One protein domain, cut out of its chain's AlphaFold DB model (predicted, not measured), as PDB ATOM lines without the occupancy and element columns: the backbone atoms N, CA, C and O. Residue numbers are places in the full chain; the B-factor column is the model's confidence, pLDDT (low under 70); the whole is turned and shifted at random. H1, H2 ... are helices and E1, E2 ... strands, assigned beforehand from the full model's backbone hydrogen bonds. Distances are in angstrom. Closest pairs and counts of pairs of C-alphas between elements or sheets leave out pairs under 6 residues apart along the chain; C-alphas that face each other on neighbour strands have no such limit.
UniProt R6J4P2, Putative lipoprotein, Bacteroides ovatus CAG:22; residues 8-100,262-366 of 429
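Overview. This is residues 8 to 100 and 262 to 366 of the 429 residues of the protein "Putative lipoprotein" of Bacteroides ovatus CAG:22 (UniProt R6J4P2). Three helices, H3, H4 and H6, make a bundle at the core; H1 packs on H3, and a small hairpin of strands, E2 and E3, packs on H1. H2 packs on the last residues of H4, and a long stretch with no named element, residues 23 to 73, loops past H2 to one extreme of the domain. The printed part has 198 residues, under half of them in named elements, and is mostly helix: eight helices and three strands in the order H1 H2 E1 H3 E2 E3 H4 H5 H6 H7 H8, with one antiparallel sheet, E2 - E3. It is compact, with a radius of gyration of the C-alphas of 17.4 A, and rounded, spanning 51 by 38 by 37 A.

Arrangement. H1, residues 8 to 22, touches the hub H3, residues 266 to 278, opposite ways at a shallow tilt of 34.5 degrees, only just short of steep; the closest C-alphas, of Ala 14 and Tyr 273, are 4.8 A apart. The closest C-alphas of H1 and E3, residues 296 to 299, are Ala 11 and Val 299, 5.8 A. E3 forms an antiparallel hairpin with E2, residues 286 to 289, with N 286 and O 299 2.9 A apart, within hydrogen-bond range. H3 touches H4, residues 303 to 317, closest at C-alphas 270 and 309, 4.1 A. H3 also touches H6, residues 330 to 344, opposite ways at a shallow tilt of 12 degrees, closest at C-alphas 278 and 330, 6.2 A. H2, residues 74 to 79, touches residues 316 to 317 of H4, about perpendicular at 78 degrees, with C-alphas 74 and 317 5.1 A apart. H5, residues 324 to 328, and H6 only just touch, only at the corner, with 3 pairs of C-alphas within 8 A, the closest 327 and 333, 5.5 A. H7, residues 351 to 357, is close to but not clearly touching H6 and H8, residues 361 to 364. Every O i to N i+4 pair is within hydrogen-bond range in H1, H2, H3, H5 and H6; H4 has 8 of 11, H7 2 of 3, and H8 is too short.

Along the chain. H1 begins at C-alpha 8, (8.939, 198.083, -5.906), and is 20.7 A long. E1, residues 94 to 96, pairs with no named strand. H3 is 18.7 A, H4 20.1 A and H6 20.4 A long. H8 ends at C-alpha 364, (31.141, 199.685, -22.401).

Size, cuts and confidence. The C-alphas farthest apart, of Pro 45 and Gly 283, are 53.7 A apart. Residues 101 to 261 are not printed; C-alphas 100 and 262 are 9.7 A apart across this cut. The links H1 to H2 and H2 to E1 are long. No printed residue is under 70 in pLDDT.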
ATOM      1  N   TYR A   8       9.974 199.129  -5.852       95.25
ATOM      2  CA  TYR A   8       8.939 198.083  -5.906       95.25
ATOM      3  C   TYR A   8       8.966 197.269  -7.213       95.25
ATOM      4  O   TYR A   8       8.540 196.114  -7.255       95.25
ATOM      5  N   LYS A   9       9.482 197.843  -8.310       95.50
ATOM      6  CA  LYS A   9       9.660 197.119  -9.578       95.50
ATOM      7  C   LYS A   9      10.677 195.981  -9.459       95.50
ATOM      8  O   LYS A   9      10.469 194.951 -10.096       95.50
ATOM      9  N   TRP A  10      11.721 196.141  -8.646       97.25
ATOM     10  CA  TRP A  10      12.673 195.074  -8.344       97.25
ATOM     11  C   TRP A  10      12.022 193.977  -7.514       97.25
ATOM     12  O   TRP A  10      12.106 192.811  -7.889       97.25
ATOM     13  N   ALA A  11      11.254 194.338  -6.484       97.88
ATOM     14  CA  ALA A  11      10.523 193.354  -5.689       97.88
ATOM     15  C   ALA A  11       9.559 192.518  -6.551       97.88
ATOM     16  O   ALA A  11       9.525 191.291  -6.457       97.88
ATOM     17  N   ARG A  12       8.838 193.168  -7.476       97.38
ATOM     18  CA  ARG A  12       7.993 192.480  -8.464       97.38
ATOM     19  C   ARG A  12       8.777 191.576  -9.412       97.38
ATOM     20  O   ARG A  12       8.288 190.501  -9.741       97.38
ATOM     21  N   ALA A  13       9.952 192.004  -9.872       97.75
ATOM     22  CA  ALA A  13      10.798 191.188 -10.740       97.75
ATOM     23  C   ALA A  13      11.312 189.938 -10.008       97.75
ATOM     24  O   ALA A  13      11.263 188.846 -10.571       97.75
ATOM     25  N   ALA A  14      11.724 190.075  -8.744       98.31
ATOM     26  CA  ALA A  14      12.127 188.950  -7.908       98.31
ATOM     27  C   ALA A  14      10.961 187.974  -7.673       98.31
ATOM     28  O   ALA A  14      11.136 186.771  -7.844       98.31
ATOM     29  N   ALA A  15       9.759 188.469  -7.361       98.00
ATOM     30  CA  ALA A  15       8.565 187.630  -7.219       98.00
ATOM     31  C   ALA A  15       8.215 186.876  -8.515       98.00
ATOM     32  O   ALA A  15       8.001 185.668  -8.483       98.00
ATOM     33  N   ALA A  16       8.236 187.556  -9.666       98.00
ATOM     34  CA  ALA A  16       7.950 186.930 -10.958       98.00
ATOM     35  C   ALA A  16       9.000 185.876 -11.350       98.00
ATOM     36  O   ALA A  16       8.659 184.832 -11.901       98.00
ATOM     37  N   ALA A  17      10.280 186.119 -11.056       98.31
ATOM     38  CA  ALA A  17      11.322 185.120 -11.272       98.31
ATOM     39  C   ALA A  17      11.142 183.920 -10.326       98.31
ATOM     40  O   ALA A  17      11.253 182.774 -10.763       98.31
ATOM     41  N   ARG A  18      10.780 184.176  -9.062       97.50
ATOM     42  CA  ARG A  18      10.470 183.138  -8.077       97.50
ATOM     43  C   ARG A  18       9.290 182.269  -8.503       97.50
ATOM     44  O   ARG A  18       9.394 181.055  -8.398       97.50
ATOM     45  N   ASP A  19       8.229 182.850  -9.060       97.12
ATOM     46  CA  ASP A  19       7.097 182.092  -9.610       97.12
ATOM     47  C   ASP A  19       7.542 181.058 -10.655       97.12
ATOM     48  O   ASP A  19       7.078 179.919 -10.649       97.12
ATOM     49  N   VAL A  20       8.480 181.423 -11.534       97.38
ATOM     50  CA  VAL A  20       9.019 180.505 -12.549       97.38
ATOM     51  C   VAL A  20       9.955 179.465 -11.929       97.38
ATOM     52  O   VAL A  20       9.897 178.295 -12.304       97.38
ATOM     53  N   MET A  21      10.793 179.869 -10.967       97.25
ATOM     54  CA  MET A  21      11.649 178.960 -10.189       97.25
ATOM     55  C   MET A  21      10.849 177.922  -9.411       97.25
ATOM     56  O   MET A  21      11.303 176.792  -9.240       97.25
ATOM     57  N   GLU A  22       9.670 178.308  -8.938       95.50
ATOM     58  CA  GLU A  22       8.843 177.486  -8.075       95.50
ATOM     59  C   GLU A  22       7.717 176.743  -8.804       95.50
ATOM     60  O   GLU A  22       7.057 175.899  -8.193       95.50
ATOM     61  N   LEU A  23       7.547 176.989 -10.104       95.81
ATOM     62  CA  LEU A  23       6.492 176.411 -10.928       95.81
ATOM     63  C   LEU A  23       6.474 174.875 -10.820       95.81
ATOM     64  O   LEU A  23       7.496 174.251 -11.113       95.81
ATOM     65  N   PRO A  24       5.345 174.239 -10.452       95.25
ATOM     66  CA  PRO A  24       5.285 172.791 -10.279       95.25
ATOM     67  C   PRO A  24       5.551 171.992 -11.565       95.25
ATOM     68  O   PRO A  24       5.073 172.331 -12.657       95.25
ATOM     69  N   GLY A  25       6.278 170.884 -11.422       94.56
ATOM     70  CA  GLY A  25       6.567 169.957 -12.515       94.56
ATOM     71  C   GLY A  25       7.317 168.698 -12.078       94.56
ATOM     72  O   GLY A  25       7.387 168.385 -10.892       94.56
ATOM     73  N   GLU A  26       7.847 167.967 -13.056       92.69
ATOM     74  CA  GLU A  26       8.424 166.624 -12.876       92.69
ATOM     75  C   GLU A  26       9.899 166.634 -12.431       92.69
ATOM     76  O   GLU A  26      10.410 165.617 -11.966       92.69
ATOM     77  N   ASN A  27      10.574 167.784 -12.492       89.00
ATOM     78  CA  ASN A  27      11.986 167.934 -12.138       89.00
ATOM     79  C   ASN A  27      12.115 168.244 -10.641       89.00
ATOM     80  O   ASN A  27      12.181 169.402 -10.228       89.00
ATOM     81  N   ASN A  28      12.064 167.202  -9.803       86.69
ATOM     82  CA  ASN A  28      12.122 167.319  -8.337       86.69
ATOM     83  C   ASN A  28      11.030 168.243  -7.758       86.69
ATOM     84  O   ASN A  28      11.265 169.027  -6.838       86.69
ATOM     85  N   GLY A  29       9.824 168.176  -8.330       92.25
ATOM     86  CA  GLY A  29       8.688 169.024  -7.958       92.25
ATOM     87  C   GLY A  29       8.675 170.398  -8.636       92.25
ATOM     88  O   GLY A  29       7.729 171.159  -8.431       92.25
ATOM     89  N   ARG A  30       9.678 170.724  -9.462       95.19
ATOM     90  CA  ARG A  30       9.748 171.953 -10.264       95.19
ATOM     91  C   ARG A  30       9.589 171.651 -11.752       95.19
ATOM     92  O   ARG A  30       9.822 170.539 -12.217       95.19
ATOM     93  N   ARG A  31       9.170 172.647 -12.529       96.25
ATOM     94  CA  ARG A  31       9.023 172.529 -13.983       96.25
ATOM     95  C   ARG A  31      10.349 172.674 -14.710       96.25
ATOM     96  O   ARG A  31      10.575 171.955 -15.675       96.25
ATOM     97  N   TYR A  32      11.208 173.567 -14.240       97.69
ATOM     98  CA  TYR A  32      12.484 173.873 -14.870       97.69
ATOM     99  C   TYR A  32      13.627 173.645 -13.885       97.69
ATOM    100  O   TYR A  32      13.492 173.921 -12.695       97.69
ATOM    101  N   GLU A  33      14.752 173.160 -14.394       96.62
ATOM    102  CA  GLU A  33      16.006 173.045 -13.653       96.62
ATOM    103  C   GLU A  33      17.192 173.246 -14.598       96.62
ATOM    104  O   GLU A  33      17.041 173.212 -15.819       96.62
ATOM    105  N   LEU A  34      18.377 173.485 -14.034       97.75
ATOM    106  CA  LEU A  34      19.602 173.512 -14.830       97.75
ATOM    107  C   LEU A  34      19.925 172.102 -15.316       97.75
ATOM    108  O   LEU A  34      19.990 171.170 -14.514       97.75
ATOM    109  N   TYR A  35      20.171 171.962 -16.615       97.69
ATOM    110  CA  TYR A  35      20.619 170.710 -17.191       97.69
ATOM    111  C   TYR A  35      22.012 170.388 -16.659       97.69
ATOM    112  O   TYR A  35      22.898 171.249 -16.593       97.69
ATOM    113  N   HIS A  36      22.211 169.121 -16.314       97.19
ATOM    114  CA  HIS A  36      23.503 168.608 -15.911       97.19
ATOM    115  C   HIS A  36      23.733 167.203 -16.471       97.19
ATOM    116  O   HIS A  36      22.815 166.393 -16.620       97.19
ATOM    117  N   LYS A  37      24.994 166.906 -16.773       97.38
ATOM    118  CA  LYS A  37      25.477 165.606 -17.235       97.38
ATOM    119  C   LYS A  37      26.366 165.009 -16.149       97.38
ATOM    120  O   LYS A  37      27.169 165.727 -15.565       97.38
ATOM    121  N   LYS A  38      26.227 163.712 -15.862       97.81
ATOM    122  CA  LYS A  38      27.116 163.012 -14.919       97.81
ATOM    123  C   LYS A  38      28.550 162.976 -15.447       97.81
ATOM    124  O   LYS A  38      28.745 162.827 -16.653       97.81
ATOM    125  N   ALA A  39      29.511 163.075 -14.533       97.75
ATOM    126  CA  ALA A  39      30.925 162.926 -14.844       97.75
ATOM    127  C   ALA A  39      31.203 161.549 -15.468       97.75
ATOM    128  O   ALA A  39      30.569 160.548 -15.118       97.75
ATOM    129  N   THR A  40      32.162 161.496 -16.384       96.62
ATOM    130  CA  THR A  40      32.590 160.275 -17.065       96.62
ATOM    131  C   THR A  40      34.108 160.230 -17.186       96.62
ATOM    132  O   THR A  40      34.748 161.230 -17.493       96.62
ATOM    133  N   ASN A  41      34.684 159.044 -17.001       96.06
ATOM    134  CA  ASN A  41      36.102 158.787 -17.276       96.06
ATOM    135  C   ASN A  41      36.322 158.238 -18.696       96.06
ATOM    136  O   ASN A  41      37.442 157.888 -19.061       96.06
ATOM    137  N   ILE A  42      35.250 158.110 -19.480       94.19
ATOM    138  CA  ILE A  42      35.283 157.623 -20.856       94.19
ATOM    139  C   ILE A  42      35.374 158.836 -21.774       94.19
ATOM    140  O   ILE A  42      34.496 159.696 -21.741       94.19
ATOM    141  N   ALA A  43      36.432 158.883 -22.580       93.12
ATOM    142  CA  ALA A  43      36.564 159.834 -23.673       93.12
ATOM    143  C   ALA A  43      36.079 159.188 -24.975       93.12
ATOM    144  O   ALA A  43      36.495 158.081 -25.322       93.12
ATOM    145  N   GLU A  44      35.234 159.906 -25.702       92.56
ATOM    146  CA  GLU A  44      34.780 159.569 -27.047       92.56
ATOM    147  C   GLU A  44      35.098 160.740 -27.991       92.56
ATOM    148  O   GLU A  44      35.240 161.877 -27.527       92.56
ATOM    149  N   PRO A  45      35.203 160.517 -29.313       90.50
ATOM    150  CA  PRO A  45      35.422 161.606 -30.261       90.50
ATOM    151  C   PRO A  45      34.398 162.734 -30.077       90.50
ATOM    152  O   PRO A  45      33.188 162.503 -30.106       90.50
ATOM    153  N   GLY A  46      34.874 163.962 -29.858       92.69
ATOM    154  CA  GLY A  46      34.043 165.140 -29.591       92.69
ATOM    155  C   GLY A  46      33.428 165.243 -28.186       92.69
ATOM    156  O   GLY A  46      32.820 166.272 -27.856       92.69
ATOM    157  N   TYR A  47      33.603 164.218 -27.353       94.88
ATOM    158  CA  TYR A  47      33.120 164.120 -25.976       94.88
ATOM    159  C   TYR A  47      34.281 163.683 -25.069       94.88
ATOM    160  O   TYR A  47      34.418 162.498 -24.757       94.88
ATOM    161  N   PRO A  48      35.163 164.621 -24.674       94.94
ATOM    162  CA  PRO A  48      36.290 164.293 -23.811       94.94
ATOM    163  C   PRO A  48      35.807 163.756 -22.458       94.94
ATOM    164  O   PRO A  48      34.703 164.073 -22.012       94.94
ATOM    165  N   ALA A  49      36.660 162.975 -21.792       96.31
ATOM    166  CA  ALA A  49      36.426 162.604 -20.402       96.31
ATOM    167  C   ALA A  49      36.324 163.863 -19.528       96.31
ATOM    168  O   ALA A  49      36.950 164.891 -19.808       96.31
ATOM    169  N   THR A  50      35.552 163.765 -18.452       97.56
ATOM    170  CA  THR A  50      35.320 164.879 -17.542       97.56
ATOM    171  C   THR A  50      36.623 165.303 -16.884       97.56
ATOM    172  O   THR A  50      37.301 164.516 -16.223       97.56
ATOM    173  N   ILE A  51      36.945 166.585 -17.022       96.19
ATOM    174  CA  ILE A  51      38.033 167.207 -16.278       96.19
ATOM    175  C   ILE A  51      37.474 167.612 -14.922       96.19
ATOM    176  O   ILE A  51      36.511 168.379 -14.848       96.19
ATOM    177  N   ALA A  52      38.065 167.064 -13.859       93.38
ATOM    178  CA  ALA A  52      37.626 167.320 -12.497       93.38
ATOM    179  C   ALA A  52      37.601 168.838 -12.222       93.38
ATOM    180  O   ALA A  52      38.604 169.515 -12.476       93.38
ATOM    181  N   PRO A  53      36.485 169.384 -11.708       93.38
ATOM    182  CA  PRO A  53      36.419 170.794 -11.349       93.38
ATOM    183  C   PRO A  53      37.390 171.137 -10.212       93.38
ATOM    184  O   PRO A  53      37.915 170.259  -9.514       93.38
ATOM    185  N   TYR A  54      37.605 172.435 -10.007       95.50
ATOM    186  CA  TYR A  54      38.480 172.931  -8.951       95.50
ATOM    187  C   TYR A  54      38.043 172.441  -7.560       95.50
ATOM    188  O   TYR A  54      36.859 172.317  -7.265       95.50
ATOM    189  N   GLN A  55      39.005 172.157  -6.684       96.94
ATOM    190  CA  GLN A  55      38.737 171.634  -5.342       96.94
ATOM    191  C   GLN A  55      38.534 172.782  -4.342       96.94
ATOM    192  O   GLN A  55      39.432 173.143  -3.583       96.94
ATOM    193  N   ASP A  56      37.338 173.369  -4.352       95.75
ATOM    194  CA  ASP A  56      36.960 174.529  -3.526       95.75
ATOM    195  C   ASP A  56      36.581 174.235  -2.069       95.75
ATOM    196  O   ASP A  56      36.333 175.164  -1.303       95.75
ATOM    197  N   LYS A  57      36.536 172.957  -1.673       96.00
ATOM    198  CA  LYS A  57      36.103 172.494  -0.342       96.00
ATOM    199  C   LYS A  57      34.650 172.842   0.019       96.00
ATOM    200  O   LYS A  57      34.276 172.751   1.186       96.00
ATOM    201  N   ASP A  58      33.825 173.191  -0.966       96.19
ATOM    202  CA  ASP A  58      32.388 173.411  -0.814       96.19
ATOM    203  C   ASP A  58      31.605 172.586  -1.841       96.19
ATOM    204  O   ASP A  58      31.131 171.493  -1.519       96.19
ATOM    205  N   PHE A  59      31.505 173.060  -3.084       98.00
ATOM    206  CA  PHE A  59      30.816 172.337  -4.149       98.00
ATOM    207  C   PHE A  59      31.548 171.054  -4.542       98.00
ATOM    208  O   PHE A  59      30.914 170.041  -4.827       98.00
ATOM    209  N   SER A  60      32.879 171.092  -4.545       97.50
ATOM    210  CA  SER A  60      33.759 169.974  -4.915       97.50
ATOM    211  C   SER A  60      33.599 168.742  -4.026       97.50
ATOM    212  O   SER A  60      33.940 167.638  -4.440       97.50
ATOM    213  N   THR A  61      33.044 168.913  -2.825       97.25
ATOM    214  CA  THR A  61      32.878 167.840  -1.830       97.25
ATOM    215  C   THR A  61      31.492 167.201  -1.838       97.25
ATOM    216  O   THR A  61      31.252 166.262  -1.083       97.25
ATOM    217  N   LYS A  62      30.572 167.715  -2.663       98.12
ATOM    218  CA  LYS A  62      29.155 167.342  -2.670       98.12
ATOM    219  C   LYS A  62      28.729 166.937  -4.077       98.12
ATOM    220  O   LYS A  62      29.116 167.573  -5.061       98.12
ATOM    221  N   THR A  63      27.870 165.931  -4.167       97.75
ATOM    222  CA  THR A  63      27.205 165.577  -5.427       97.75
ATOM    223  C   THR A  63      26.219 166.667  -5.852       97.75
ATOM    224  O   THR A  63      25.827 167.519  -5.050       97.75
ATOM    225  N   TRP A  64      25.756 166.635  -7.101       96.94
ATOM    226  CA  TRP A  64      24.739 167.560  -7.607       96.94
ATOM    227  C   TRP A  64      23.484 167.616  -6.730       96.94
ATOM    228  O   TRP A  64      23.009 168.703  -6.396       96.94
ATOM    229  N   ASN A  65      23.000 166.451  -6.288       94.69
ATOM    230  CA  ASN A  65      21.808 166.340  -5.444       94.69
ATOM    231  C   ASN A  65      22.036 166.879  -4.022       94.69
ATOM    232  O   ASN A  65      21.096 167.327  -3.375       94.69
ATOM    233  N   GLU A  66      23.282 166.881  -3.549       96.12
ATOM    234  CA  GLU A  66      23.701 167.497  -2.281       96.12
ATOM    235  C   GLU A  66      24.078 168.979  -2.448       96.12
ATOM    236  O   GLU A  66      24.496 169.648  -1.502       96.12
ATOM    237  N   GLY A  67      23.934 169.516  -3.661       95.25
ATOM    238  CA  GLY A  67      24.187 170.910  -3.973       95.25
ATOM    239  C   GLY A  67      25.636 171.249  -4.324       95.25
ATOM    240  O   GLY A  67      25.996 172.427  -4.216       95.25
ATOM    241  N   GLY A  68      26.430 170.274  -4.779       97.19
ATOM    242  CA  GLY A  68      27.784 170.442  -5.325       97.19
ATOM    243  C   GLY A  68      27.946 170.051  -6.798       97.19
ATOM    244  O   GLY A  68      26.975 170.003  -7.549       97.19
ATOM    245  N   TYR A  69      29.187 169.841  -7.233       97.19
ATOM    246  CA  TYR A  69      29.514 169.478  -8.619       97.19
ATOM    247  C   TYR A  69      30.468 168.282  -8.732       97.19
ATOM    248  O   TYR A  69      31.058 168.068  -9.789       97.19
ATOM    249  N   SER A  70      30.660 167.515  -7.654       97.19
ATOM    250  CA  SER A  70      31.684 166.463  -7.594       97.19
ATOM    251  C   SER A  70      31.445 165.298  -8.563       97.19
ATOM    252  O   SER A  70      32.355 164.521  -8.831       97.19
ATOM    253  N   ASP A  71      30.214 165.144  -9.053       97.69
ATOM    254  CA  ASP A  71      29.750 164.010  -9.854       97.69
ATOM    255  C   ASP A  71      29.146 164.420 -11.209       97.69
ATOM    256  O   ASP A  71      28.502 163.599 -11.873       97.69
ATOM    257  N   ILE A  72      29.337 165.675 -11.627       98.19
ATOM    258  CA  ILE A  72      28.892 166.182 -12.930       98.19
ATOM    259  C   ILE A  72      30.074 166.548 -13.822       98.19
ATOM    260  O   ILE A  72      31.186 166.762 -13.352       98.19
ATOM    261  N   ASP A  73      29.798 166.653 -15.116       98.50
ATOM    262  CA  ASP A  73      30.671 167.261 -16.108       98.50
ATOM    263  C   ASP A  73      30.204 168.696 -16.384       98.50
ATOM    264  O   ASP A  73      29.220 168.873 -17.110       98.50
ATOM    265  N   PRO A  74      30.845 169.740 -15.834       98.50
ATOM    266  CA  PRO A  74      30.407 171.115 -16.069       98.50
ATOM    267  C   PRO A  74      30.491 171.568 -17.529       98.50
ATOM    268  O   PRO A  74      29.666 172.371 -17.972       98.50
ATOM    269  N   TYR A  75      31.474 171.058 -18.281       98.19
ATOM    270  CA  TYR A  75      31.674 171.402 -19.687       98.19
ATOM    271  C   TYR A  75      30.493 170.904 -20.523       98.19
ATOM    272  O   TYR A  75      29.853 171.693 -21.224       98.19
ATOM    273  N   GLU A  76      30.138 169.627 -20.389       97.94
ATOM    274  CA  GLU A  76      29.028 169.044 -21.142       97.94
ATOM    275  C   GLU A  76      27.664 169.492 -20.599       97.94
ATOM    276  O   GLU A  76      26.751 169.756 -21.382       97.94
ATOM    277  N   SER A  77      27.541 169.680 -19.278       98.12
ATOM    278  CA  SER A  77      26.334 170.233 -18.636       98.12
ATOM    279  C   SER A  77      25.955 171.608 -19.184       98.12
ATOM    280  O   SER A  77      24.782 171.969 -19.194       98.12
ATOM    281  N   TYR A  78      26.932 172.404 -19.620       98.25
ATOM    282  CA  TYR A  78      26.679 173.681 -20.279       98.25
ATOM    283  C   TYR A  78      26.522 173.523 -21.799       98.25
ATOM    284  O   TYR A  78      25.547 174.002 -22.375       98.25
ATOM    285  N   ARG A  79      27.453 172.835 -22.472       96.88
ATOM    286  CA  ARG A  79      27.504 172.739 -23.943       96.88
ATOM    287  C   ARG A  79      26.263 172.072 -24.554       96.88
ATOM    288  O   ARG A  79      25.764 172.548 -25.579       96.88
ATOM    289  N   ALA A  80      25.746 171.014 -23.924       96.44
ATOM    290  CA  ALA A  80      24.628 170.211 -24.433       96.44
ATOM    291  C   ALA A  80      23.314 170.997 -24.584       96.44
ATOM    292  O   ALA A  80      22.476 170.665 -25.427       96.44
ATOM    293  N   VAL A  81      23.148 172.071 -23.802       95.88
ATOM    294  CA  VAL A  81      21.976 172.960 -23.846       95.88
ATOM    295  C   VAL A  81      21.857 173.668 -25.203       95.88
ATOM    296  O   VAL A  81      20.751 173.998 -25.633       95.88
ATOM    297  N   PHE A  82      22.978 173.874 -25.900       95.44
ATOM    298  CA  PHE A  82      23.058 174.732 -27.088       95.44
ATOM    299  C   PHE A  82      23.353 173.973 -28.381       95.44
ATOM    300  O   PHE A  82      22.903 174.371 -29.455       95.44
ATOM    301  N   ASN A  83      24.138 172.900 -28.302       94.44
ATOM    302  CA  ASN A  83      24.698 172.247 -29.484       94.44
ATOM    303  C   ASN A  83      23.714 171.312 -30.216       94.44
ATOM    304  O   ASN A  83      24.029 170.796 -31.282       94.44
ATOM    305  N   GLY A  84      22.503 171.117 -29.691       92.56
ATOM    306  CA  GLY A  84      21.496 170.244 -30.299       92.56
ATOM    307  C   GLY A  84      21.626 168.769 -29.912       92.56
ATOM    308  O   GLY A  84      20.931 167.940 -30.498       92.56
ATOM    309  N   SER A  85      22.464 168.435 -28.922       92.81
ATOM    310  CA  SER A  85      22.474 167.107 -28.293       92.81
ATOM    311  C   SER A  85      21.173 166.817 -27.537       92.81
ATOM    312  O   SER A  85      20.753 165.666 -27.452       92.81
ATOM    313  N   LEU A  86      20.509 167.857 -27.023       93.25
ATOM    314  CA  LEU A  86      19.202 167.751 -26.378       93.25
ATOM    315  C   LEU A  86      18.077 168.105 -27.349       93.25
ATOM    316  O   LEU A  86      18.083 169.162 -27.990       93.25
ATOM    317  N   ALA A  87      17.053 167.255 -27.416       90.81
ATOM    318  CA  ALA A  87      15.786 167.668 -27.996       90.81
ATOM    319  C   ALA A  87      15.098 168.701 -27.085       90.81
ATOM    320  O   ALA A  87      15.282 168.694 -25.873       90.81
ATOM    321  N   MET A  88      14.249 169.563 -27.656       90.81
ATOM    322  CA  MET A  88      13.560 170.626 -26.903       90.81
ATOM    323  C   MET A  88      12.795 170.099 -25.684       90.81
ATOM    324  O   MET A  88      12.876 170.692 -24.620       90.81
ATOM    325  N   TYR A  89      12.096 168.970 -25.832       89.50
ATOM    326  CA  TYR A  89      11.322 168.348 -24.753       89.50
ATOM    327  C   TYR A  89      12.195 167.654 -23.693       89.50
ATOM    328  O   TYR A  89      11.696 167.321 -22.627       89.50
ATOM    329  N   GLN A  90      13.478 167.416 -23.988       92.56
ATOM    330  CA  GLN A  90      14.453 166.825 -23.063       92.56
ATOM    331  C   GLN A  90      15.308 167.888 -22.369       92.56
ATOM    332  O   GLN A  90      16.137 167.537 -21.536       92.56
ATOM    333  N   ASN A  91      15.172 169.162 -22.745       94.44
ATOM    334  CA  ASN A  91      15.945 170.248 -22.164       94.44
ATOM    335  C   ASN A  91      15.153 170.885 -21.005       94.44
ATOM    336  O   ASN A  91      14.258 171.691 -21.272       94.44
ATOM    337  N   PRO A  92      15.481 170.575 -19.735       95.69
ATOM    338  CA  PRO A  92      14.762 171.111 -18.581       95.69
ATOM    339  C   PRO A  92      15.020 172.608 -18.351       95.69
ATOM    340  O   PRO A  92      14.292 173.235 -17.584       95.69
ATOM    341  N   GLU A  93      16.017 173.205 -19.019       95.88
ATOM    342  CA  GLU A  93      16.268 174.646 -18.947       95.88
ATOM    343  C   GLU A  93      15.379 175.447 -19.894       95.88
ATOM    344  O   GLU A  93      15.228 176.653 -19.700       95.88
ATOM    345  N   LEU A  94      14.841 174.835 -20.951       95.62
ATOM    346  CA  LEU A  94      14.203 175.572 -22.035       95.62
ATOM    347  C   LEU A  94      12.792 176.024 -21.640       95.62
ATOM    348  O   LEU A  94      11.857 175.229 -21.618       95.62
ATOM    349  N   ILE A  95      12.626 177.323 -21.382       96.38
ATOM    350  CA  ILE A  95      11.328 177.919 -21.028       96.38
ATOM    351  C   ILE A  95      10.587 178.356 -22.288       96.38
ATOM    352  O   ILE A  95       9.409 178.048 -22.462       96.38
ATOM    353  N   PHE A  96      11.276 179.072 -23.178       95.00
ATOM    354  CA  PHE A  96      10.695 179.566 -24.418       95.00
ATOM    355  C   PHE A  96      11.690 179.471 -25.569       95.00
ATOM    356  O   PHE A  96      12.875 179.767 -25.425       95.00
ATOM    357  N   SER A  97      11.176 179.084 -26.733       91.50
ATOM    358  CA  SER A  97      11.934 178.979 -27.973       91.50
ATOM    359  C   SER A  97      11.072 179.402 -29.147       91.50
ATOM    360  O   SER A  97       9.889 179.068 -29.212       91.50
ATOM    361  N   ARG A  98      11.696 180.042 -30.135       87.19
ATOM    362  CA  ARG A  98      11.085 180.277 -31.452       87.19
ATOM    363  C   ARG A  98      11.217 179.064 -32.386       87.19
ATOM    364  O   ARG A  98      10.981 179.166 -33.586       87.19
ATOM    365  N   GLY A  99      11.579 177.904 -31.836       83.62
ATOM    366  CA  GLY A  99      11.760 176.651 -32.557       83.62
ATOM    367  C   GLY A  99      13.188 176.469 -33.066       83.62
ATOM    368  O   GLY A  99      14.145 177.054 -32.558       83.62
ATOM    369  N   ARG A 100      13.341 175.623 -34.091       74.50
ATOM    370  CA  ARG A 100      14.651 175.249 -34.653       74.50
ATOM    371  C   ARG A 100      15.165 176.190 -35.749       74.50
ATOM    372  O   ARG A 100      16.020 175.761 -36.511       74.50
ATOM    373  N   PRO A 262      17.358 179.147 -27.580       91.19
ATOM    374  CA  PRO A 262      16.948 179.317 -26.190       91.19
ATOM    375  C   PRO A 262      16.589 180.780 -25.894       91.19
ATOM    376  O   PRO A 262      17.324 181.474 -25.201       91.19
ATOM    377  N   ALA A 263      15.453 181.254 -26.418       92.31
ATOM    378  CA  ALA A 263      15.021 182.645 -26.238       92.31
ATOM    379  C   ALA A 263      14.859 183.029 -24.761       92.31
ATOM    380  O   ALA A 263      15.204 184.142 -24.377       92.31
ATOM    381  N   ILE A 264      14.312 182.115 -23.953       96.12
ATOM    382  CA  ILE A 264      14.293 182.217 -22.492       96.12
ATOM    383  C   ILE A 264      14.662 180.849 -21.940       96.12
ATOM    384  O   ILE A 264      14.046 179.835 -22.295       96.12
ATOM    385  N   ARG A 265      15.639 180.823 -21.037       97.25
ATOM    386  CA  ARG A 265      16.042 179.610 -20.328       97.25
ATOM    387  C   ARG A 265      16.188 179.838 -18.836       97.25
ATOM    388  O   ARG A 265      16.363 180.965 -18.378       97.25
ATOM    389  N   PHE A 266      16.136 178.752 -18.079       98.44
ATOM    390  CA  PHE A 266      16.066 178.783 -16.626       98.44
ATOM    391  C   PHE A 266      17.223 179.542 -15.970       98.44
ATOM    392  O   PHE A 266      17.011 180.296 -15.024       98.44
ATOM    393  N   ALA A 267      18.432 179.442 -16.526       98.56
ATOM    394  CA  ALA A 267      19.575 180.199 -16.033       98.56
ATOM    395  C   ALA A 267      19.365 181.722 -16.049       98.56
ATOM    396  O   ALA A 267      19.821 182.419 -15.146       98.56
ATOM    397  N   GLU A 268      18.657 182.248 -17.054       98.31
ATOM    398  CA  GLU A 268      18.345 183.673 -17.120       98.31
ATOM    399  C   GLU A 268      17.430 184.088 -15.963       98.31
ATOM    400  O   GLU A 268      17.661 185.126 -15.346       98.31
ATOM    401  N   ILE A 269      16.438 183.256 -15.631       98.69
ATOM    402  CA  ILE A 269      15.512 183.485 -14.517       98.69
ATOM    403  C   ILE A 269      16.263 183.516 -13.185       98.69
ATOM    404  O   ILE A 269      16.050 184.423 -12.386       98.69
ATOM    405  N   LEU A 270      17.193 182.579 -12.973       98.88
ATOM    406  CA  LEU A 270      18.034 182.538 -11.773       98.88
ATOM    407  C   LEU A 270      18.899 183.801 -11.629       98.88
ATOM    408  O   LEU A 270      19.044 184.335 -10.528       98.88
ATOM    409  N   LEU A 271      19.445 184.302 -12.741       98.81
ATOM    410  CA  LEU A 271      20.219 185.545 -12.769       98.81
ATOM    411  C   LEU A 271      19.338 186.774 -12.510       98.81
ATOM    412  O   LEU A 271      19.736 187.634 -11.729       98.81
ATOM    413  N   ILE A 272      18.146 186.847 -13.115       98.62
ATOM    414  CA  ILE A 272      17.171 187.927 -12.877       98.62
ATOM    415  C   ILE A 272      16.741 187.945 -11.409       98.62
ATOM    416  O   ILE A 272      16.645 189.019 -10.823       98.62
ATOM    417  N   TYR A 273      16.510 186.776 -10.806       98.81
ATOM    418  CA  TYR A 273      16.131 186.667  -9.401       98.81
ATOM    419  C   TYR A 273      17.210 187.242  -8.478       98.81
ATOM    420  O   TYR A 273      16.929 188.134  -7.678       98.81
ATOM    421  N   ALA A 274      18.460 186.795  -8.639       98.75
ATOM    422  CA  ALA A 274      19.582 187.302  -7.852       98.75
ATOM    423  C   ALA A 274      19.838 188.801  -8.092       98.75
ATOM    424  O   ALA A 274      20.169 189.522  -7.151       98.75
ATOM    425  N   GLU A 275      19.653 189.283  -9.327       98.62
ATOM    426  CA  GLU A 275      19.740 190.707  -9.657       98.62
ATOM    427  C   GLU A 275      18.700 191.522  -8.907       98.62
ATOM    428  O   GLU A 275      19.038 192.459  -8.191       98.62
ATOM    429  N   ALA A 276      17.437 191.135  -9.047       98.50
ATOM    430  CA  ALA A 276      16.322 191.870  -8.490       98.50
ATOM    431  C   ALA A 276      16.398 191.961  -6.963       98.50
ATOM    432  O   ALA A 276      16.095 193.013  -6.414       98.50
ATOM    433  N   LEU A 277      16.853 190.902  -6.288       98.56
ATOM    434  CA  LEU A 277      17.082 190.929  -4.844       98.56
ATOM    435  C   LEU A 277      18.240 191.852  -4.450       98.56
ATOM    436  O   LEU A 277      18.126 192.567  -3.459       98.56
ATOM    437  N   ASN A 278      19.340 191.864  -5.208       98.38
ATOM    438  CA  ASN A 278      20.488 192.716  -4.894       98.38
ATOM    439  C   ASN A 278      20.187 194.213  -5.058       98.38
ATOM    440  O   ASN A 278      20.797 195.029  -4.376       98.38
ATOM    441  N   GLU A 279      19.296 194.578  -5.980       97.38
ATOM    442  CA  GLU A 279      18.948 195.979  -6.247       97.38
ATOM    443  C   GLU A 279      17.950 196.582  -5.247       97.38
ATOM    444  O   GLU A 279      17.664 197.776  -5.336       97.38
ATOM    445  N   LEU A 280      17.434 195.786  -4.308       97.50
ATOM    446  CA  LEU A 280      16.663 196.291  -3.174       97.50
ATOM    447  C   LEU A 280      17.603 196.957  -2.154       97.50
ATOM    448  O   LEU A 280      18.743 196.532  -1.952       97.50
ATOM    449  N   GLU A 281      17.127 198.022  -1.522       94.88
ATOM    450  CA  GLU A 281      17.783 198.686  -0.404       94.88
ATOM    451  C   GLU A 281      17.776 197.777   0.831       94.88
ATOM    452  O   GLU A 281      16.837 197.014   1.088       94.88
ATOM    453  N   ASP A 282      18.843 197.863   1.622       92.88
ATOM    454  CA  ASP A 282      18.939 197.091   2.854       92.88
ATOM    455  C   ASP A 282      17.840 197.533   3.837       92.88
ATOM    456  O   ASP A 282      17.664 198.717   4.127       92.88
ATOM    457  N   GLY A 283      17.087 196.565   4.361       90.94
ATOM    458  CA  GLY A 283      15.960 196.806   5.269       90.94
ATOM    459  C   GLY A 283      14.608 197.033   4.583       90.94
ATOM    460  O   GLY A 283      13.584 196.942   5.262       90.94
ATOM    461  N   SER A 284      14.568 197.245   3.262       94.69
ATOM    462  CA  SER A 284      13.315 197.266   2.498       94.69
ATOM    463  C   SER A 284      12.701 195.867   2.414       94.69
ATOM    464  O   SER A 284      13.395 194.866   2.224       94.69
ATOM    465  N   SER A 285      11.376 195.785   2.534       96.50
ATOM    466  CA  SER A 285      10.618 194.546   2.365       96.50
ATOM    467  C   SER A 285       9.263 194.837   1.730       96.50
ATOM    468  O   SER A 285       8.610 195.827   2.065       96.50
ATOM    469  N   TYR A 286       8.857 193.979   0.800       97.62
ATOM    470  CA  TYR A 286       7.634 194.128   0.026       97.62
ATOM    471  C   TYR A 286       6.900 192.799  -0.072       97.62
ATOM    472  O   TYR A 286       7.492 191.802  -0.481       97.62
ATOM    473  N   ASP A 287       5.602 192.805   0.210       97.56
ATOM    474  CA  ASP A 287       4.748 191.641  -0.003       97.56
ATOM    475  C   ASP A 287       4.176 191.672  -1.423       97.56
ATOM    476  O   ASP A 287       3.433 192.582  -1.802       97.56
ATOM    477  N   ILE A 288       4.546 190.680  -2.231       97.75
ATOM    478  CA  ILE A 288       4.118 190.552  -3.626       97.75
ATOM    479  C   ILE A 288       3.324 189.258  -3.778       97.75
ATOM    480  O   ILE A 288       3.815 188.187  -3.429       97.75
ATOM    481  N   ALA A 289       2.096 189.333  -4.289       96.69
ATOM    482  CA  ALA A 289       1.323 188.136  -4.626       96.69
ATOM    483  C   ALA A 289       1.967 187.375  -5.800       96.69
ATOM    484  O   ALA A 289       2.498 188.004  -6.720       96.69
ATOM    485  N   SER A 290       1.891 186.042  -5.781       95.00
ATOM    486  CA  SER A 290       2.247 185.204  -6.932       95.00
ATOM    487  C   SER A 290       1.377 185.529  -8.144       95.00
ATOM    488  O   SER A 290       0.287 186.098  -8.022       95.00
ATOM    489  N   TRP A 291       1.835 185.134  -9.330       92.88
ATOM    490  CA  TRP A 291       1.115 185.339 -10.591       92.88
ATOM    491  C   TRP A 291      -0.339 184.825 -10.584       92.88
ATOM    492  O   TRP A 291      -1.179 185.383 -11.290       92.88
ATOM    493  N   ASP A 292      -0.636 183.784  -9.798       92.81
ATOM    494  CA  ASP A 292      -1.961 183.167  -9.646       92.81
ATOM    495  C   ASP A 292      -2.694 183.565  -8.351       92.81
ATOM    496  O   ASP A 292      -3.817 183.122  -8.115       92.81
ATOM    497  N   GLY A 293      -2.074 184.394  -7.504       93.69
ATOM    498  CA  GLY A 293      -2.626 184.829  -6.221       93.69
ATOM    499  C   GLY A 293      -2.734 183.734  -5.151       93.69
ATOM    500  O   GLY A 293      -3.348 183.977  -4.113       93.69
ATOM    501  N   SER A 294      -2.166 182.546  -5.376       93.69
ATOM    502  CA  SER A 294      -2.212 181.429  -4.420       93.69
ATOM    503  C   SER A 294      -1.302 181.630  -3.204       93.69
ATOM    504  O   SER A 294      -1.542 181.041  -2.149       93.69
ATOM    505  N   THR A 295      -0.273 182.468  -3.332       94.19
ATOM    506  CA  THR A 295       0.680 182.777  -2.264       94.19
ATOM    507  C   THR A 295       1.132 184.236  -2.324       94.19
ATOM    508  O   THR A 295       0.891 184.950  -3.299       94.19
ATOM    509  N   SER A 296       1.790 184.700  -1.263       95.88
ATOM    510  CA  SER A 296       2.443 186.005  -1.210       95.88
ATOM    511  C   SER A 296       3.882 185.842  -0.738       95.88
ATOM    512  O   SER A 296       4.157 185.159   0.249       95.88
ATOM    513  N   TYR A 297       4.806 186.453  -1.469       96.12
ATOM    514  CA  TYR A 297       6.223 186.455  -1.154       96.12
ATOM    515  C   TYR A 297       6.580 187.738  -0.417       96.12
ATOM    516  O   TYR A 297       6.394 188.825  -0.959       96.12
ATOM    517  N   SER A 298       7.180 187.600   0.763       96.62
ATOM    518  CA  SER A 298       7.912 188.697   1.389       96.62
ATOM    519  C   SER A 298       9.281 188.810   0.716       96.62
ATOM    520  O   SER A 298      10.142 187.940   0.866       96.62
ATOM    521  N   VAL A 299       9.450 189.844  -0.103       97.81
ATOM    522  CA  VAL A 299      10.631 190.075  -0.937       97.81
ATOM    523  C   VAL A 299      11.486 191.177  -0.321       97.81
ATOM    524  O   VAL A 299      11.017 192.293  -0.113       97.81
ATOM    525  N   LYS A 300      12.753 190.864  -0.051       97.62
ATOM    526  CA  LYS A 300      13.772 191.773   0.490       97.62
ATOM    527  C   LYS A 300      15.147 191.371  -0.034       97.62
ATOM    528  O   LYS A 300      15.306 190.239  -0.492       97.62
ATOM    529  N   ARG A 301      16.147 192.247   0.084       97.75
ATOM    530  CA  ARG A 301      17.541 191.848  -0.145       97.75
ATOM    531  C   ARG A 301      17.958 190.832   0.921       97.75
ATOM    532  O   ARG A 301      17.992 191.150   2.107       97.75
ATOM    533  N   ASP A 302      18.232 189.604   0.499       97.75
ATOM    534  CA  ASP A 302      18.601 188.493   1.376       97.75
ATOM    535  C   ASP A 302      19.629 187.597   0.675       97.75
ATOM    536  O   ASP A 302      19.427 187.177  -0.465       97.75
ATOM    537  N   ILE A 303      20.751 187.329   1.347       98.12
ATOM    538  CA  ILE A 303      21.886 186.611   0.756       98.12
ATOM    539  C   ILE A 303      21.529 185.153   0.453       98.12
ATOM    540  O   ILE A 303      21.953 184.624  -0.578       98.12
ATOM    541  N   ASP A 304      20.751 184.497   1.313       97.88
ATOM    542  CA  ASP A 304      20.384 183.097   1.110       97.88
ATOM    543  C   ASP A 304      19.382 182.963  -0.043       97.88
ATOM    544  O   ASP A 304      19.507 182.050  -0.863       97.88
ATOM    545  N   GLU A 305      18.464 183.920  -0.198       97.81
ATOM    546  CA  GLU A 305      17.613 184.005  -1.391       97.81
ATOM    547  C   GLU A 305      18.432 184.311  -2.659       97.81
ATOM    548  O   GLU A 305      18.275 183.629  -3.672       97.81
ATOM    549  N   MET A 306      19.383 185.253  -2.618       98.56
ATOM    550  CA  MET A 306      20.275 185.541  -3.756       98.56
ATOM    551  C   MET A 306      21.069 184.298  -4.193       98.56
ATOM    552  O   MET A 306      21.225 184.041  -5.393       98.56
ATOM    553  N   LYS A 307      21.531 183.486  -3.233       98.25
ATOM    554  CA  LYS A 307      22.216 182.209  -3.487       98.25
ATOM    555  C   LYS A 307      21.328 181.197  -4.206       98.25
ATOM    556  O   LYS A 307      21.847 180.444  -5.028       98.25
ATOM    557  N   LYS A 308      20.006 181.186  -4.003       97.44
ATOM    558  CA  LYS A 308      19.110 180.294  -4.770       97.44
ATOM    559  C   LYS A 308      19.155 180.559  -6.277       97.44
ATOM    560  O   LYS A 308      18.902 179.638  -7.045       97.44
ATOM    561  N   GLY A 309      19.511 181.776  -6.695       97.56
ATOM    562  CA  GLY A 309      19.764 182.121  -8.093       97.56
ATOM    563  C   GLY A 309      21.203 181.824  -8.519       97.56
ATOM    564  O   GLY A 309      21.498 180.814  -9.160       97.56
ATOM    565  N   ILE A 310      22.123 182.719  -8.151       98.12
ATOM    566  CA  ILE A 310      23.475 182.785  -8.731       98.12
ATOM    567  C   ILE A 310      24.341 181.554  -8.436       98.12
ATOM    568  O   ILE A 310      25.120 181.117  -9.284       98.12
ATOM    569  N   ARG A 311      24.181 180.957  -7.249       97.94
ATOM    570  CA  ARG A 311      25.011 179.837  -6.797       97.94
ATOM    571  C   ARG A 311      24.773 178.593  -7.644       97.94
ATOM    572  O   ARG A 311      25.701 177.836  -7.903       97.94
ATOM    573  N   GLN A 312      23.537 178.390  -8.107       97.94
ATOM    574  CA  GLN A 312      23.176 177.257  -8.964       97.94
ATOM    575  C   GLN A 312      23.885 177.340 -10.325       97.94
ATOM    576  O   GLN A 312      24.352 176.323 -10.836       97.94
ATOM    577  N   ILE A 313      24.021 178.555 -10.876       98.69
ATOM    578  CA  ILE A 313      24.739 178.813 -12.134       98.69
ATOM    579  C   ILE A 313      26.214 178.449 -11.987       98.69
ATOM    580  O   ILE A 313      26.733 177.649 -12.765       98.69
ATOM    581  N   ARG A 314      26.867 178.995 -10.954       98.62
ATOM    582  CA  ARG A 314      28.294 178.770 -10.682       98.62
ATOM    583  C   ARG A 314      28.593 177.300 -10.394       98.62
ATOM    584  O   ARG A 314      29.535 176.747 -10.958       98.62
ATOM    585  N   ARG A 315      27.706 176.636  -9.644       98.19
ATOM    586  CA  ARG A 315      27.753 175.188  -9.415       98.19
ATOM    587  C   ARG A 315      27.746 174.400 -10.718       98.19
ATOM    588  O   ARG A 315      28.636 173.587 -10.935       98.19
ATOM    589  N   ARG A 316      26.763 174.630 -11.600       98.62
ATOM    590  CA  ARG A 316      26.699 173.929 -12.896       98.62
ATOM    591  C   ARG A 316      27.947 174.202 -13.721       98.62
ATOM    592  O   ARG A 316      28.449 173.296 -14.371       98.62
ATOM    593  N   ALA A 317      28.430 175.439 -13.696       98.38
ATOM    594  CA  ALA A 317      29.606 175.872 -14.433       98.38
ATOM    595  C   ALA A 317      30.933 175.302 -13.905       98.38
ATOM    596  O   ALA A 317      31.944 175.454 -14.586       98.38
ATOM    597  N   GLY A 318      30.944 174.630 -12.747       98.12
ATOM    598  CA  GLY A 318      32.159 174.045 -12.182       98.12
ATOM    599  C   GLY A 318      33.132 175.086 -11.637       98.12
ATOM    600  O   GLY A 318      34.338 174.857 -11.682       98.12
ATOM    601  N   VAL A 319      32.621 176.232 -11.173       98.00
ATOM    602  CA  VAL A 319      33.420 177.300 -10.556       98.00
ATOM    603  C   VAL A 319      32.978 177.542  -9.108       98.00
ATOM    604  O   VAL A 319      31.791 177.373  -8.804       98.00
ATOM    605  N   PRO A 320      33.889 177.948  -8.202       98.19
ATOM    606  CA  PRO A 320      33.562 178.167  -6.790       98.19
ATOM    607  C   PRO A 320      32.515 179.257  -6.573       98.19
ATOM    608  O   PRO A 320      32.357 180.145  -7.411       98.19
ATOM    609  N   ASP A 321      31.803 179.210  -5.449       98.00
ATOM    610  CA  ASP A 321      30.809 180.231  -5.101       98.00
ATOM    611  C   ASP A 321      31.474 181.568  -4.746       98.00
ATOM    612  O   ASP A 321      32.677 181.629  -4.486       98.00
ATOM    613  N   TYR A 322      30.692 182.646  -4.717       98.12
ATOM    614  CA  TYR A 322      31.183 183.914  -4.189       98.12
ATOM    615  C   TYR A 322      31.346 183.857  -2.668       98.12
ATOM    616  O   TYR A 322      30.606 183.187  -1.942       98.12
ATOM    617  N   THR A 323      32.323 184.605  -2.170       97.69
ATOM    618  CA  THR A 323      32.573 184.765  -0.740       97.69
ATOM    619  C   THR A 323      31.444 185.540  -0.065       97.69
ATOM    620  O   THR A 323      30.725 186.325  -0.686       97.69
ATOM    621  N   MET A 324      31.302 185.375   1.252       97.75
ATOM    622  CA  MET A 324      30.288 186.114   2.010       97.75
ATOM    623  C   MET A 324      30.470 187.638   1.893       97.75
ATOM    624  O   MET A 324      29.483 188.356   1.764       97.75
ATOM    625  N   SER A 325      31.711 188.134   1.877       98.00
ATOM    626  CA  SER A 325      32.006 189.560   1.689       98.00
ATOM    627  C   SER A 325      31.555 190.082   0.326       98.00
ATOM    628  O   SER A 325      31.045 191.196   0.237       98.00
ATOM    629  N   GLU A 326      31.693 189.275  -0.727       98.12
ATOM    630  CA  GLU A 326      31.218 189.644  -2.064       98.12
ATOM    631  C   GLU A 326      29.692 189.682  -2.139       98.12
ATOM    632  O   GLU A 326      29.158 190.529  -2.842       98.12
ATOM    633  N   TYR A 327      28.989 188.803  -1.417       98.25
ATOM    634  CA  TYR A 327      27.528 188.842  -1.308       98.25
ATOM    635  C   TYR A 327      27.017 190.038  -0.500       98.25
ATOM    636  O   TYR A 327      25.982 190.614  -0.835       98.25
ATOM    637  N   GLN A 328      27.710 190.389   0.585       97.12
ATOM    638  CA  GLN A 328      27.294 191.457   1.491       97.12
ATOM    639  C   GLN A 328      27.326 192.822   0.806       97.12
ATOM    640  O   GLN A 328      26.351 193.570   0.904       97.12
ATOM    641  N   ASP A 329      28.396 193.125   0.071       97.81
ATOM    642  CA  ASP A 329      28.537 194.394  -0.636       97.81
ATOM    643  C   ASP A 329      27.714 194.400  -1.934       97.81
ATOM    644  O   ASP A 329      27.985 193.674  -2.893       97.81
ATOM    645  N   ARG A 330      26.694 195.263  -1.966       96.94
ATOM    646  CA  ARG A 330      25.755 195.388  -3.086       96.94
ATOM    647  C   ARG A 330      26.440 195.726  -4.409       96.94
ATOM    648  O   ARG A 330      26.038 195.206  -5.453       96.94
ATOM    649  N   ASP A 331      27.441 196.599  -4.391       97.94
ATOM    650  CA  ASP A 331      28.097 197.089  -5.601       97.94
ATOM    651  C   ASP A 331      29.120 196.076  -6.123       97.94
ATOM    652  O   ASP A 331      29.244 195.890  -7.340       97.94
ATOM    653  N   VAL A 332      29.818 195.389  -5.216       98.50
ATOM    654  CA  VAL A 332      30.692 194.257  -5.546       98.50
ATOM    655  C   VAL A 332      29.868 193.118  -6.138       98.50
ATOM    656  O   VAL A 332      30.164 192.682  -7.255       98.50
ATOM    657  N   PHE A 333      28.788 192.699  -5.468       98.62
ATOM    658  CA  PHE A 333      27.910 191.652  -5.984       98.62
ATOM    659  C   PHE A 333      27.321 192.034  -7.341       98.62
ATOM    660  O   PHE A 333      27.351 191.230  -8.269       98.62
ATOM    661  N   ARG A 334      26.852 193.281  -7.512       98.50
ATOM    662  CA  ARG A 334      26.328 193.771  -8.797       98.50
ATOM    663  C   ARG A 334      27.352 193.588  -9.917       98.50
ATOM    664  O   ARG A 334      27.000 193.103 -10.989       98.50
ATOM    665  N   LYS A 335      28.621 193.948  -9.700       98.44
ATOM    666  CA  LYS A 335      29.684 193.775 -10.711       98.44
ATOM    667  C   LYS A 335      29.903 192.299 -11.052       98.44
ATOM    668  O   LYS A 335      29.940 191.954 -12.236       98.44
ATOM    669  N   LYS A 336      29.988 191.431 -10.040       98.62
ATOM    670  CA  LYS A 336      30.137 189.976 -10.215       98.62
ATOM    671  C   LYS A 336      28.948 189.360 -10.951       98.62
ATOM    672  O   LYS A 336      29.133 188.595 -11.890       98.62
ATOM    673  N   LEU A 337      27.730 189.765 -10.606       98.62
ATOM    674  CA  LEU A 337      26.503 189.328 -11.260       98.62
ATOM    675  C   LEU A 337      26.452 189.749 -12.735       98.62
ATOM    676  O   LEU A 337      26.137 188.931 -13.597       98.62
ATOM    677  N   LYS A 338      26.808 191.002 -13.049       98.56
ATOM    678  CA  LYS A 338      26.899 191.485 -14.437       98.56
ATOM    679  C   LYS A 338      27.918 190.681 -15.254       98.56
ATOM    680  O   LYS A 338      27.673 190.414 -16.432       98.56
ATOM    681  N   ARG A 339      29.042 190.287 -14.640       98.62
ATOM    682  CA  ARG A 339      30.062 189.421 -15.253       98.62
ATOM    683  C   ARG A 339      29.554 187.994 -15.452       98.62
ATOM    684  O   ARG A 339      29.670 187.469 -16.553       98.62
ATOM    685  N   GLU A 340      28.913 187.402 -14.446       98.81
ATOM    686  CA  GLU A 340      28.310 186.071 -14.566       98.81
ATOM    687  C   GLU A 340      27.257 186.041 -15.681       98.81
ATOM    688  O   GLU A 340      27.274 185.146 -16.520       98.81
ATOM    689  N   ARG A 341      26.397 187.067 -15.760       98.56
ATOM    690  CA  ARG A 341      25.398 187.206 -16.828       98.56
ATOM    691  C   ARG A 341      26.047 187.358 -18.207       98.56
ATOM    692  O   ARG A 341      25.552 186.789 -19.174       98.56
ATOM    693  N   GLN A 342      27.168 188.076 -18.306       98.12
ATOM    694  CA  GLN A 342      27.941 188.203 -19.547       98.12
ATOM    695  C   GLN A 342      28.491 186.858 -20.039       98.12
ATOM    696  O   GLN A 342      28.459 186.602 -21.240       98.12
ATOM    697  N   ILE A 343      29.009 186.034 -19.126       98.69
ATOM    698  CA  ILE A 343      29.602 184.723 -19.423       98.69
ATOM    699  C   ILE A 343      28.504 183.717 -19.764       98.69
ATOM    700  O   ILE A 343      28.512 183.120 -20.840       98.69
ATOM    701  N   GLU A 344      27.531 183.572 -18.865       98.75
ATOM    702  CA  GLU A 344      26.474 182.572 -18.962       98.75
ATOM    703  C   GLU A 344      25.614 182.794 -20.212       98.75
ATOM    704  O   GLU A 344      25.344 181.840 -20.936       98.75
ATOM    705  N   LEU A 345      25.255 184.050 -20.519       98.00
ATOM    706  CA  LEU A 345      24.382 184.417 -21.645       98.00
ATOM    707  C   LEU A 345      25.151 184.865 -22.905       98.00
ATOM    708  O   LEU A 345      24.598 185.532 -23.789       98.00
ATOM    709  N   MET A 346      26.442 184.529 -23.009       96.88
ATOM    710  CA  MET A 346      27.262 184.878 -24.174       96.88
ATOM    711  C   MET A 346      26.654 184.289 -25.458       96.88
ATOM    712  O   MET A 346      26.266 183.122 -25.480       96.88
ATOM    713  N   ALA A 347      26.570 185.097 -26.522       94.25
ATOM    714  CA  ALA A 347      25.954 184.747 -27.812       94.25
ATOM    715  C   ALA A 347      24.466 184.328 -27.740       94.25
ATOM    716  O   ALA A 347      23.981 183.596 -28.600       94.25
ATOM    717  N   GLU A 348      23.720 184.818 -26.744       94.12
ATOM    718  CA  GLU A 348      22.263 184.607 -26.613       94.12
ATOM    719  C   GLU A 348      21.447 185.895 -26.853       94.12
ATOM    720  O   GLU A 348      20.259 185.959 -26.570       94.12
ATOM    721  N   GLY A 349      22.076 186.962 -27.367       91.88
ATOM    722  CA  GLY A 349      21.392 188.223 -27.703       91.88
ATOM    723  C   GLY A 349      21.104 189.158 -26.519       91.88
ATOM    724  O   GLY A 349      20.488 190.203 -26.704       91.88
ATOM    725  N   GLN A 350      21.586 188.830 -25.317       95.44
ATOM    726  CA  GLN A 350      21.235 189.534 -24.075       95.44
ATOM    727  C   GLN A 350      22.078 190.793 -23.810       95.44
ATOM    728  O   GLN A 350      21.554 191.836 -23.413       95.44
ATOM    729  N   ARG A 351      23.388 190.747 -24.104       95.75
ATOM    730  CA  ARG A 351      24.351 191.798 -23.709       95.75
ATOM    731  C   ARG A 351      23.968 193.202 -24.190       95.75
ATOM    732  O   ARG A 351      24.147 194.164 -23.447       95.75
ATOM    733  N   TYR A 352      23.430 193.322 -25.405       95.38
ATOM    734  CA  TYR A 352      22.999 194.601 -25.978       95.38
ATOM    735  C   TYR A 352      21.926 195.293 -25.120       95.38
ATOM    736  O   TYR A 352      21.994 196.506 -24.889       95.38
ATOM    737  N   PHE A 353      20.948 194.523 -24.634       96.38
ATOM    738  CA  PHE A 353      19.851 195.020 -23.806       96.38
ATOM    739  C   PHE A 353      20.292 195.237 -22.358       96.38
ATOM    740  O   PHE A 353      19.934 196.254 -21.764       96.38
ATOM    741  N   ASP A 354      21.125 194.341 -21.827       97.88
ATOM    742  CA  ASP A 354      21.691 194.443 -20.481       97.88
ATOM    743  C   ASP A 354      22.481 195.745 -20.279       97.88
ATOM    744  O   ASP A 354      22.218 196.505 -19.347       97.88
ATOM    745  N   LEU A 355      23.376 196.084 -21.211       97.31
ATOM    746  CA  LEU A 355      24.140 197.333 -21.140       97.31
ATOM    747  C   LEU A 355      23.246 198.578 -21.172       97.31
ATOM    748  O   LEU A 355      23.534 199.574 -20.505       97.31
ATOM    749  N   ARG A 356      22.148 198.543 -21.933       96.31
ATOM    750  CA  ARG A 356      21.221 199.678 -22.052       96.31
ATOM    751  C   ARG A 356      20.368 199.850 -20.805       96.31
ATOM    752  O   ARG A 356      20.272 200.969 -20.307       96.31
ATOM    753  N   ARG A 357      19.801 198.766 -20.264       95.19
ATOM    754  CA  ARG A 357      18.972 198.830 -19.047       95.19
ATOM    755  C   ARG A 357      19.784 199.200 -17.804       95.19
ATOM    756  O   ARG A 357      19.275 199.921 -16.953       95.19
ATOM    757  N   TRP A 358      21.054 198.794 -17.739       96.25
ATOM    758  CA  TRP A 358      21.984 199.214 -16.684       96.25
ATOM    759  C   TRP A 358      22.571 200.607 -16.885       96.25
ATOM    760  O   TRP A 358      23.202 201.129 -15.974       96.25
ATOM    761  N   LYS A 359      22.362 201.209 -18.061       95.00
ATOM    762  CA  LYS A 359      23.007 202.452 -18.498       95.00
ATOM    763  C   LYS A 359      24.533 202.356 -18.630       95.00
ATOM    764  O   LYS A 359      25.181 203.381 -18.783       95.00
ATOM    765  N   ASP A 360      25.093 201.155 -18.710       96.88
ATOM    766  CA  ASP A 360      26.531 200.929 -18.891       96.88
ATOM    767  C   ASP A 360      26.993 201.082 -20.351       96.88
ATOM    768  O   ASP A 360      28.193 201.151 -20.607       96.88
ATOM    769  N   ALA A 361      26.067 201.135 -21.319       96.12
ATOM    770  CA  ALA A 361      26.391 201.186 -22.750       96.12
ATOM    771  C   ALA A 361      27.361 202.327 -23.120       96.12
ATOM    772  O   ALA A 361      28.299 202.095 -23.874       96.12
ATOM    773  N   GLU A 362      27.205 203.519 -22.529       94.94
ATOM    774  CA  GLU A 362      28.093 204.668 -22.771       94.94
ATOM    775  C   GLU A 362      29.557 204.381 -22.426       94.94
ATOM    776  O   GLU A 362      30.456 204.820 -23.139       94.94
ATOM    777  N   VAL A 363      29.802 203.600 -21.375       94.94
ATOM    778  CA  VAL A 363      31.150 203.210 -20.945       94.94
ATOM    779  C   VAL A 363      31.632 201.992 -21.724       94.94
ATOM    780  O   VAL A 363      32.783 201.924 -22.144       94.94
ATOM    781  N   GLU A 364      30.766 201.001 -21.899       95.31
ATOM    782  CA  GLU A 364      31.141 199.685 -22.401       95.31
ATOM    783  C   GLU A 364      31.284 199.637 -23.927       95.31
ATOM    784  O   GLU A 364      32.184 198.943 -24.401       95.31
ATOM    785  N   GLU A 365      30.453 200.376 -24.672       94.00
ATOM    786  CA  GLU A 365      30.458 200.454 -26.146       94.00
ATOM    787  C   GLU A 365      31.361 201.583 -26.681       94.00
ATOM    788  O   GLU A 365      31.620 201.643 -27.880       94.00
ATOM    789  N   SER A 366      31.879 202.454 -25.806       94.06
ATOM    790  CA  SER A 366      32.934 203.435 -26.134       94.06
ATOM    791  C   SER A 366      34.351 202.857 -26.059       94.06
ATOM    792  O   SER A 366      35.302 203.490 -26.521       94.06
TER     793      SER A 366